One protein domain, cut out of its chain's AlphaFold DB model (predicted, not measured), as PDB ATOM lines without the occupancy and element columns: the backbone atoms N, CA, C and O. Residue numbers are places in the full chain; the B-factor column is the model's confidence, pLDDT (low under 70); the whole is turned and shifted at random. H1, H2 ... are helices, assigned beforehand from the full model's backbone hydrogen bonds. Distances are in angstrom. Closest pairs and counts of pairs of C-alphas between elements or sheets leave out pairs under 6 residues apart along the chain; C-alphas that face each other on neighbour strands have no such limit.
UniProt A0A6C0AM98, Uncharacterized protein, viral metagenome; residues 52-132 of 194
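AT A GLANCE: This is residues 52 to 132 of the 194 residues of an uncharacterized protein of viral metagenome (UniProt A0A6C0AM98). Two helical hairpins make an L: the long helix H2 is the long arm with H1 folded back beside part of it, and H3 and H4, side by side, make the other arm, set across the far end of H2. The first hairpin is loose, with H1 and H2 meeting over a few residues near the start of H1, while H3 and H4 pack along each other. The printed part has 81 residues with four named helices, H1 to H4 in that order, and no named strand; the class is all helix. The whole is extended, with a radius of gyration of the C-alphas of 19.4 A, and flat, spanning 58 by 31 by 13 A.

IN THESE COORDINATES: H2, residues 74 to 97, is the longest helix, 34.9 A from C-alpha 74 at (115.151, 128.978, 145.661) to C-alpha 97 at (138.127, 125.993, 119.538). H1, residues 53 to 67, begins with C-alpha 53 at (131.826, 121.465, 138.863) and is 21.4 A long. H3 has residues 99 to 110, 16.1 A. H4, residues 114 to 128, is 20.7 A long and ends with C-alpha 128 at (139.886, 126.610, 113.038).

HOW THE PARTS SIT: H2 touches H1 with residues 80 to 87 alone, and H1 touches H2 with residues 54 to 58 alone; their closest C-alphas, of Glu 83 and Ala 54, are 6.2 A apart. This hairpin has a shallow tilt of 18 degrees, opposite ways. H2 and H3 are close but not clearly touching, about perpendicular at 79 degrees, with the closest C-alphas, of Trp 95 and Lys 102, 6.2 A apart. H2 and H4 are also close but not clearly touching, about perpendicular at 78 degrees; their closest C-alphas, of Arg 97 and Glu 128, are 6.8 A apart. H3 and H4 touch and form a hairpin, at a shallow tilt of 25 degrees, opposite ways, with the closest C-alphas, of Val 100 and Met 121, 5.0 A apart. H1 is apart from H3 and H4. In H1, H2, H3 and H4 every O i to N i+4 pair is within hydrogen-bond range.

THE WHOLE: The two C-alphas farthest apart, of Lys 69 and Trp 115, are 57.7 A apart. The printed part has no cut; the links H2 to H3 and H3 to H4 are tight, and H1 to H2 is short. The mean pLDDT of the printed part is 89.4, and no printed residue is under 70.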
ATOM      1  N   THR A  52     129.797 117.644 136.588       84.81
ATOM      2  CA  THR A  52     130.382 118.963 136.333       84.81
ATOM      3  C   THR A  52     130.652 119.677 137.656       84.81
ATOM      4  O   THR A  52     130.120 119.292 138.701       84.81
ATOM      5  N   LYS A  53     131.455 120.745 137.634       88.94
ATOM      6  CA  LYS A  53     131.826 121.465 138.863       88.94
ATOM      7  C   LYS A  53     130.590 122.050 139.548       88.94
ATOM      8  O   LYS A  53     130.472 121.971 140.769       88.94
ATOM      9  N   ALA A  54     129.647 122.585 138.771       89.25
ATOM     10  CA  ALA A  54     128.371 123.076 139.284       89.25
ATOM     11  C   ALA A  54     127.535 121.959 139.931       89.25
ATOM     12  O   ALA A  54     126.889 122.189 140.955       89.25
ATOM     13  N   MET A  55     127.565 120.744 139.373       89.75
ATOM     14  CA  MET A  55     126.866 119.590 139.947       89.75
ATOM     15  C   MET A  55     127.492 119.146 141.272       89.75
ATOM     16  O   MET A  55     126.761 118.989 142.246       89.75
ATOM     17  N   GLU A  56     128.820 119.034 141.347       89.94
ATOM     18  CA  GLU A  56     129.537 118.704 142.593       89.94
ATOM     19  C   GLU A  56     129.284 119.746 143.696       89.94
ATOM     20  O   GLU A  56     129.010 119.417 144.857       89.94
ATOM     21  N   ALA A  57     129.319 121.032 143.334       90.44
ATOM     22  CA  ALA A  57     129.036 122.119 144.264       90.44
ATOM     23  C   ALA A  57     127.586 122.068 144.769       90.44
ATOM     24  O   ALA A  57     127.332 122.242 145.964       90.44
ATOM     25  N   PHE A  58     126.623 121.781 143.891       90.88
ATOM     26  CA  PHE A  58     125.221 121.675 144.283       90.88
ATOM     27  C   PHE A  58     124.925 120.438 145.139       90.88
ATOM     28  O   PHE A  58     124.066 120.500 146.024       90.88
ATOM     29  N   GLU A  59     125.642 119.332 144.939       89.06
ATOM     30  CA  GLU A  59     125.584 118.180 145.844       89.06
ATOM     31  C   GLU A  59     126.084 118.538 147.242       89.06
ATOM     32  O   GLU A  59     125.393 118.258 148.219       89.06
ATOM     33  N   SER A  60     127.195 119.270 147.339       89.62
ATOM     34  CA  SER A  60     127.718 119.757 148.625       89.62
ATOM     35  C   SER A  60     126.706 120.659 149.349       89.62
ATOM     36  O   SER A  60     126.458 120.518 150.550       89.62
ATOM     37  N   ILE A  61     126.056 121.563 148.606       89.38
ATOM     38  CA  ILE A  61     124.980 122.420 149.124       89.38
ATOM     39  C   ILE A  61     123.809 121.563 149.620       89.38
ATOM     40  O   ILE A  61     123.288 121.771 150.717       89.38
ATOM     41  N   ARG A  62     123.393 120.571 148.829       88.06
ATOM     42  CA  ARG A  62     122.313 119.652 149.193       88.06
ATOM     43  C   ARG A  62     122.630 118.883 150.473       88.06
ATOM     44  O   ARG A  62     121.762 118.805 151.340       88.06
ATOM     45  N   GLU A  63     123.834 118.338 150.603       89.31
ATOM     46  CA  GLU A  63     124.274 117.615 151.800       89.31
ATOM     47  C   GLU A  63     124.208 118.497 153.045       89.31
ATOM     48  O   GLU A  63     123.646 118.081 154.061       89.31
ATOM     49  N   TYR A  64     124.677 119.744 152.949       90.50
ATOM     50  CA  TYR A  64     124.574 120.719 154.032       90.50
ATOM     51  C   TYR A  64     123.119 120.912 154.492       90.50
ATOM     52  O   TYR A  64     122.803 120.743 155.672       90.50
ATOM     53  N   TYR A  65     122.191 121.193 153.572       88.88
ATOM     54  CA  TYR A  65     120.785 121.399 153.940       88.88
ATOM     55  C   TYR A  65     120.113 120.126 154.486       88.88
ATOM     56  O   TYR A  65     119.288 120.223 155.399       88.88
ATOM     57  N   ILE A  66     120.496 118.938 154.001       88.62
ATOM     58  CA  ILE A  66     120.025 117.649 154.535       88.62
ATOM     59  C   ILE A  66     120.499 117.452 155.980       88.62
ATOM     60  O   ILE A  66     119.681 117.134 156.848       88.62
ATOM     61  N   LEU A  67     121.786 117.684 156.260       92.06
ATOM     62  CA  LEU A  67     122.369 117.542 157.600       92.06
ATOM     63  C   LEU A  67     121.707 118.482 158.613       92.06
ATOM     64  O   LEU A  67     121.424 118.088 159.746       92.06
ATOM     65  N   HIS A  68     121.388 119.703 158.185       89.50
ATOM     66  CA  HIS A  68     120.721 120.706 159.014       89.50
ATOM     67  C   HIS A  68     119.186 120.602 159.014       89.50
ATOM     68  O   HIS A  68     118.525 121.397 159.683       89.50
ATOM     69  N   LYS A  69     118.604 119.614 158.316       87.62
ATOM     70  CA  LYS A  69     117.148 119.401 158.190       87.62
ATOM     71  C   LYS A  69     116.395 120.644 157.697       87.62
ATOM     72  O   LYS A  69     115.269 120.911 158.118       87.62
ATOM     73  N   MET A  70     117.021 121.407 156.809       86.00
ATOM     74  CA  MET A  70     116.460 122.618 156.217       86.00
ATOM     75  C   MET A  70     116.059 122.372 154.759       86.00
ATOM     76  O   MET A  70     116.535 121.445 154.107       86.00
ATOM     77  N   GLN A  71     115.166 123.212 154.238       86.00
ATOM     78  CA  GLN A  71     114.835 123.204 152.813       86.00
ATOM     79  C   GLN A  71     115.871 124.016 152.034       86.00
ATOM     80  O   GLN A  71     116.290 125.076 152.494       86.00
ATOM     81  N   ILE A  72     116.246 123.529 150.850       87.19
ATOM     82  CA  ILE A  72     117.140 124.253 149.940       87.19
ATOM     83  C   ILE A  72     116.402 125.506 149.442       87.19
ATOM     84  O   ILE A  72     115.284 125.383 148.928       87.19
ATOM     85  N   PRO A  73     116.978 126.709 149.587       89.44
ATOM     86  CA  PRO A  73     116.336 127.936 149.151       89.44
ATOM     87  C   PRO A  73     116.318 128.051 147.622       89.44
ATOM     88  O   PRO A  73     117.173 127.527 146.908       89.44
ATOM     89  N   GLN A  74     115.339 128.799 147.104       86.25
ATOM     90  CA  GLN A  74     115.151 128.978 145.661       86.25
ATOM     91  C   GLN A  74     116.317 129.724 144.991       86.25
ATOM     92  O   GLN A  74     116.546 129.547 143.796       86.25
ATOM     93  N   SER A  75     117.052 130.543 145.750       89.19
ATOM     94  CA  SER A  75     118.274 131.208 145.287       89.19
ATOM     95  C   SER A  75     119.316 130.202 144.815       89.19
ATOM     96  O   SER A  75     119.873 130.374 143.737       89.19
ATOM     97  N   ASP A  76     119.521 129.135 145.584       89.00
ATOM     98  CA  ASP A  76     120.596 128.168 145.357       89.00
ATOM     99  C   ASP A  76     120.234 127.245 144.189       89.00
ATOM    100  O   ASP A  76     121.077 126.900 143.367       89.00
ATOM    101  N   ILE A  77     118.943 126.915 144.052       88.38
ATOM    102  CA  ILE A  77     118.417 126.188 142.889       88.38
ATOM    103  C   ILE A  77     118.556 127.032 141.618       88.38
ATOM    104  O   ILE A  77     118.939 126.513 140.573       88.38
ATOM    105  N   LYS A  78     118.238 128.331 141.688       91.88
ATOM    106  CA  LYS A  78     118.387 129.232 140.542       91.88
ATOM    107  C   LYS A  78     119.858 129.363 140.139       91.88
ATOM    108  O   LYS A  78     120.162 129.187 138.967       91.88
ATOM    109  N   TRP A  79     120.741 129.603 141.110       93.50
ATOM    110  CA  TRP A  79     122.186 129.665 140.893       93.50
ATOM    111  C   TRP A  79     122.700 128.408 140.188       93.50
ATOM    112  O   TRP A  79     123.389 128.523 139.184       93.50
ATOM    113  N   TYR A  80     122.281 127.219 140.630       91.69
ATOM    114  CA  TYR A  80     122.676 125.961 139.998       91.69
ATOM    115  C   TYR A  80     122.323 125.894 138.504       91.69
ATOM    116  O   TYR A  80     123.144 125.478 137.691       91.69
ATOM    117  N   TYR A  81     121.116 126.315 138.116       90.81
ATOM    118  CA  TYR A  81     120.724 126.322 136.703       90.81
ATOM    119  C   TYR A  81     121.444 127.397 135.888       90.81
ATOM    120  O   TYR A  81     121.776 127.144 134.729       90.81
ATOM    121  N   ASP A  82     121.680 128.568 136.479       92.12
ATOM    122  CA  ASP A  82     122.429 129.649 135.837       92.12
ATOM    123  C   ASP A  82     123.891 129.210 135.587       92.12
ATOM    124  O   ASP A  82     124.397 129.367 134.476       92.12
ATOM    125  N   GLU A  83     124.529 128.552 136.561       93.00
ATOM    126  CA  GLU A  83     125.875 127.974 136.421       93.00
ATOM    127  C   GLU A  83     125.921 126.843 135.394       93.00
ATOM    128  O   GLU A  83     126.808 126.827 134.550       93.00
ATOM    129  N   LEU A  84     124.951 125.922 135.386       90.81
ATOM    130  CA  LEU A  84     124.894 124.878 134.356       90.81
ATOM    131  C   LEU A  84     124.778 125.460 132.944       90.81
ATOM    132  O   LEU A  84     125.343 124.914 131.991       90.81
ATOM    133  N   ALA A  85     124.024 126.549 132.785       91.19
ATOM    134  CA  ALA A  85     123.923 127.240 131.509       91.19
ATOM    135  C   ALA A  85     125.265 127.875 131.119       91.19
ATOM    136  O   ALA A  85     125.665 127.773 129.959       91.19
ATOM    137  N   GLN A  86     125.973 128.474 132.077       92.50
ATOM    138  CA  GLN A  86     127.290 129.056 131.853       92.50
ATOM    139  C   GLN A  86     128.348 127.992 131.528       92.50
ATOM    140  O   GLN A  86     129.032 128.113 130.515       92.50
ATOM    141  N   GLU A  87     128.430 126.911 132.305       90.88
ATOM    142  CA  GLU A  87     129.333 125.785 132.042       90.88
ATOM    143  C   GLU A  87     129.092 125.195 130.653       90.88
ATOM    144  O   GLU A  87     130.043 124.875 129.940       90.88
ATOM    145  N   LYS A  88     127.828 125.080 130.233       90.62
ATOM    146  CA  LYS A  88     127.493 124.610 128.888       90.62
ATOM    147  C   LYS A  88     128.036 125.544 127.807       90.62
ATOM    148  O   LYS A  88     128.578 125.055 126.820       90.62
ATOM    149  N   ILE A  89     127.918 126.860 127.991       91.88
ATOM    150  CA  ILE A  89     128.479 127.848 127.059       91.88
ATOM    151  C   ILE A  89     130.002 127.704 126.996       91.88
ATOM    152  O   ILE A  89     130.555 127.576 125.906       91.88
ATOM    153  N   GLU A  90     130.678 127.645 128.145       89.69
ATOM    154  CA  GLU A  90     132.137 127.481 128.215       89.69
ATOM    155  C   GLU A  90     132.601 126.166 127.564       89.69
ATOM    156  O   GLU A  90     133.611 126.128 126.850       89.69
ATOM    157  N   TYR A  91     131.843 125.087 127.766       88.62
ATOM    158  CA  TYR A  91     132.093 123.778 127.170       88.62
ATOM    159  C   TYR A  91     131.903 123.796 125.647       88.62
ATOM    160  O   TYR A  91     132.746 123.284 124.906       88.62
ATOM    161  N   ASP A  92     130.837 124.429 125.158       88.56
ATOM    162  CA  ASP A  92     130.581 124.590 123.727       88.56
ATOM    163  C   ASP A  92     131.662 125.467 123.063       88.56
ATOM    164  O   ASP A  92     132.165 125.126 121.988       88.56
ATOM    165  N   GLU A  93     132.097 126.545 123.724       88.44
ATOM    166  CA  GLU A  93     133.207 127.398 123.280       88.44
ATOM    167  C   GLU A  93     134.549 126.657 123.246       88.44
ATOM    168  O   GLU A  93     135.363 126.863 122.338       88.44
ATOM    169  N   PHE A  94     134.808 125.791 124.225       87.25
ATOM    170  CA  PHE A  94     135.983 124.924 124.232       87.25
ATOM    171  C   PHE A  94     135.988 124.003 123.006       87.25
ATOM    172  O   PHE A  94     136.964 123.966 122.252       87.25
ATOM    173  N   TRP A  95     134.875 123.321 122.741       86.88
ATOM    174  CA  TRP A  95     134.763 122.419 121.595       86.88
ATOM    175  C   TRP A  95     134.758 123.130 120.244       86.88
ATOM    176  O   TRP A  95     135.227 122.557 119.261       86.88
ATOM    177  N   ALA A  96     134.271 124.368 120.181       86.25
ATOM    178  CA  ALA A  96     134.380 125.203 118.990       86.25
ATOM    179  C   ALA A  96     135.844 125.549 118.668       86.25
ATOM    180  O   ALA A  96     136.223 125.579 117.496       86.25
ATOM    181  N   ARG A  97     136.678 125.767 119.695       82.69
ATOM    182  CA  ARG A  97     138.127 125.993 119.538       82.69
ATOM    183  C   ARG A  97     138.890 124.718 119.189       82.69
ATOM    184  O   ARG A  97     139.844 124.783 118.423       82.69
ATOM    185  N   CYS A  98     138.465 123.578 119.724       86.75
ATOM    186  CA  CYS A  98     139.052 122.263 119.471       86.75
ATOM    187  C   CYS A  98     138.228 121.442 118.464       86.75
ATOM    188  O   CYS A  98     138.023 120.237 118.648       86.75
ATOM    189  N   ALA A  99     137.741 122.084 117.399       87.75
ATOM    190  CA  ALA A  99     136.814 121.487 116.442       87.75
ATOM    191  C   ALA A  99     137.380 120.230 115.758       87.75
ATOM    192  O   ALA A  99     136.633 119.296 115.463       87.75
ATOM    193  N   VAL A 100     138.695 120.169 115.522       90.19
ATOM    194  CA  VAL A 100     139.344 118.994 114.913       90.19
ATOM    195  C   VAL A 100     139.306 117.791 115.847       90.19
ATOM    196  O   VAL A 100     138.959 116.691 115.417       90.19
ATOM    197  N   THR A 101     139.637 118.001 117.122       90.25
ATOM    198  CA  THR A 101     139.578 116.953 118.146       90.25
ATOM    199  C   THR A 101     138.142 116.488 118.344       90.25
ATOM    200  O   THR A 101     137.900 115.283 118.380       90.25
ATOM    201  N   LYS A 102     137.184 117.427 118.374       92.50
ATOM    202  CA  LYS A 102     135.749 117.122 118.432       92.50
ATOM    203  C   LYS A 102     135.330 116.187 117.301       92.50
ATOM    204  O   LYS A 102     134.800 115.116 117.562       92.50
ATOM    205  N   ALA A 103     135.628 116.566 116.057       91.12
ATOM    206  CA  ALA A 103     135.259 115.793 114.874       91.12
ATOM    207  C   ALA A 103     135.869 114.381 114.884       91.12
ATOM    208  O   ALA A 103     135.215 113.421 114.486       91.12
ATOM    209  N   CYS A 104     137.108 114.249 115.369       91.62
ATOM    210  CA  CYS A 104     137.768 112.955 115.514       91.62
ATOM    211  C   CYS A 104     137.084 112.074 116.571       91.62
ATOM    212  O   CYS A 104     136.756 110.919 116.291       91.62
ATOM    213  N   MET A 105     136.828 112.619 117.764       92.38
ATOM    214  CA  MET A 105     136.189 111.882 118.856       92.38
ATOM    215  C   MET A 105     134.744 111.507 118.523       92.38
ATOM    216  O   MET A 105     134.362 110.357 118.712       92.38
ATOM    217  N   GLU A 106     133.955 112.435 117.980       92.44
ATOM    218  CA  GLU A 106     132.562 112.180 117.600       92.44
ATOM    219  C   GLU A 106     132.448 111.125 116.500       92.44
ATOM    220  O   GLU A 106     131.606 110.237 116.607       92.44
ATOM    221  N   GLY A 107     133.303 111.185 115.472       91.00
ATOM    222  CA  GLY A 107     133.316 110.175 114.413       91.00
ATOM    223  C   GLY A 107     133.707 108.793 114.940       91.00
ATOM    224  O   GLY A 107     133.053 107.801 114.625       91.00
ATOM    225  N   THR A 108     134.696 108.735 115.839       91.81
ATOM    226  CA  THR A 108     135.104 107.480 116.492       91.81
ATOM    227  C   THR A 108     133.977 106.900 117.350       91.81
ATOM    228  O   THR A 108     133.695 105.708 117.277       91.81
ATOM    229  N   LEU A 109     133.299 107.735 118.144       92.56
ATOM    230  CA  LEU A 109     132.198 107.310 119.015       92.56
ATOM    231  C   LEU A 109     130.953 106.883 118.231       92.56
ATOM    232  O   LEU A 109     130.221 106.008 118.685       92.56
ATOM    233  N   ARG A 110     130.711 107.485 117.061       92.81
ATOM    234  CA  ARG A 110     129.631 107.073 116.155       92.81
ATOM    235  C   ARG A 110     129.941 105.749 115.445       92.81
ATOM    236  O   ARG A 110     129.010 105.067 115.029       92.81
ATOM    237  N   GLY A 111     131.220 105.378 115.349       92.25
ATOM    238  CA  GLY A 111     131.682 104.221 114.583       92.25
ATOM    239  C   GLY A 111     131.818 104.510 113.086       92.25
ATOM    240  O   GLY A 111     131.656 103.597 112.278       92.25
ATOM    241  N   ASP A 112     132.074 105.771 112.720       93.06
ATOM    242  CA  ASP A 112     132.316 106.175 111.334       93.06
ATOM    243  C   ASP A 112     133.647 105.584 110.825       93.06
ATOM    244  O   ASP A 112     134.575 105.319 111.593       93.06
ATOM    245  N   ASP A 113     133.763 105.385 109.514       93.94
ATOM    246  CA  ASP A 113     134.991 104.897 108.890       93.94
ATOM    247  C   ASP A 113     136.105 105.962 108.878       93.94
ATOM    248  O   ASP A 113     135.857 107.172 108.837       93.94
ATOM    249  N   ASP A 114     137.364 105.512 108.845       92.62
ATOM    250  CA  ASP A 114     138.550 106.379 108.887       92.62
ATOM    251  C   ASP A 114     138.551 107.476 107.814       92.62
ATOM    252  O   ASP A 114     139.085 108.570 108.032       92.62
ATOM    253  N   TRP A 115     137.986 107.199 106.636       94.62
ATOM    254  CA  TRP A 115     137.917 108.181 105.561       94.62
ATOM    255  C   TRP A 115     136.938 109.306 105.904       94.62
ATOM    256  O   TRP A 115     137.305 110.484 105.812       94.62
ATOM    257  N   THR A 116     135.742 108.961 106.379       92.81
ATOM    258  CA  THR A 116     134.743 109.927 106.852       92.81
ATOM    259  C   THR A 116     135.271 110.767 108.016       92.81
ATOM    260  O   THR A 116     135.151 111.998 107.995       92.81
ATOM    261  N   ILE A 117     135.964 110.144 108.977       93.44
ATOM    262  CA  ILE A 117     136.602 110.854 110.097       93.44
ATOM    263  C   ILE A 117     137.651 111.848 109.580       93.44
ATOM    264  O   ILE A 117     137.647 113.025 109.958       93.44
ATOM    265  N   ARG A 118     138.531 111.428 108.661       92.50
ATOM    266  CA  ARG A 118     139.550 112.313 108.063       92.50
ATOM    267  C   ARG A 118     138.931 113.477 107.295       92.50
ATOM    268  O   ARG A 118     139.460 114.591 107.359       92.50
ATOM    269  N   LEU A 119     137.831 113.245 106.582       94.56
ATOM    270  CA  LEU A 119     137.118 114.293 105.858       94.56
ATOM    271  C   LEU A 119     136.550 115.344 106.825       94.56
ATOM    272  O   LEU A 119     136.781 116.541 106.628       94.56
ATOM    273  N   ALA A 120     135.902 114.904 107.908       91.06
ATOM    274  CA  ALA A 120     135.373 115.783 108.950       91.06
ATOM    275  C   ALA A 120     136.483 116.586 109.654       91.06
ATOM    276  O   ALA A 120     136.376 117.806 109.798       91.06
ATOM    277  N   MET A 121     137.602 115.942 110.004       93.12
ATOM    278  CA  MET A 121     138.769 116.622 110.581       93.12
ATOM    279  C   MET A 121     139.347 117.683 109.639       93.12
ATOM    280  O   MET A 121     139.747 118.759 110.082       93.12
ATOM    281  N   ASN A 122     139.411 117.410 108.334       92.56
ATOM    282  CA  ASN A 122     139.915 118.379 107.362       92.56
ATOM    283  C   ASN A 122     138.979 119.582 107.210       92.56
ATOM    284  O   ASN A 122     139.468 120.709 107.118       92.56
ATOM    285  N   ALA A 123     137.661 119.371 107.242       90.25
ATOM    286  CA  ALA A 123     136.689 120.461 107.284       90.25
ATOM    287  C   ALA A 123     136.863 121.309 108.559       90.25
ATOM    288  O   ALA A 123     136.972 122.535 108.473       90.25
ATOM    289  N   ALA A 124     137.010 120.663 109.720       89.50
ATOM    290  CA  ALA A 124     137.246 121.335 110.996       89.50
ATOM    291  C   ALA A 124     138.550 122.157 111.005       89.50
ATOM    292  O   ALA A 124     138.538 123.314 111.420       89.50
ATOM    293  N   LYS A 125     139.651 121.641 110.435       89.19
ATOM    294  CA  LYS A 125     140.923 122.385 110.297       89.19
ATOM    295  C   LYS A 125     140.764 123.691 109.519       89.19
ATOM    296  O   LYS A 125     141.483 124.656 109.772       89.19
ATOM    297  N   GLN A 126     139.876 123.724 108.525       86.00
ATOM    298  CA  GLN A 126     139.623 124.944 107.755       86.00
ATOM    299  C   GLN A 126     138.779 125.952 108.536       86.00
ATOM    300  O   GLN A 126     138.938 127.152 108.326       86.00
ATOM    301  N   LEU A 127     137.906 125.482 109.431       83.12
ATOM    302  CA  LEU A 127     137.145 126.341 110.336       83.12
ATOM    303  C   LEU A 127     138.047 126.930 111.425       83.12
ATOM    304  O   LEU A 127     138.013 128.138 111.632       83.12
ATOM    305  N   GLU A 128     138.935 126.132 112.023       81.38
ATOM    306  CA  GLU A 128     139.886 126.610 113.038       81.38
ATOM    307  C   GLU A 128     140.810 127.711 112.504       81.38
ATOM    308  O   GLU A 128     141.040 128.714 113.172       81.38
ATOM    309  N   LYS A 129     141.282 127.594 111.255       78.12
ATOM    310  CA  LYS A 129     142.102 128.641 110.612       78.12
ATOM    311  C   LYS A 129     141.382 129.982 110.452       78.12
ATOM    312  O   LYS A 129     142.051 130.998 110.268       78.12
ATOM    313  N   LYS A 130     140.048 129.980 110.443       77.62
ATOM    314  CA  LYS A 130     139.222 131.183 110.287       77.62
ATOM    315  C   LYS A 130     138.858 131.820 111.625       77.62
ATOM    316  O   LYS A 130     138.354 132.941 111.617       77.62
ATOM    317  N   LEU A 131     139.095 131.135 112.746       78.12
ATOM    318  CA  LEU A 131     138.801 131.686 114.061       78.12
ATOM    319  C   LEU A 131     139.720 132.885 114.358       78.12
ATOM    320  O   LEU A 131     140.908 132.866 114.008       78.12
ATOM    321  N   PRO A 132     139.186 133.952 114.979       79.00
ATOM    322  CA  PRO A 132     139.999 135.070 115.427       79.00
ATOM    323  C   PRO A 132     141.010 134.605 116.481       79.00
ATOM    324  O   PRO A 132     140.706 133.751 117.310       79.00
TER     325      PRO A 132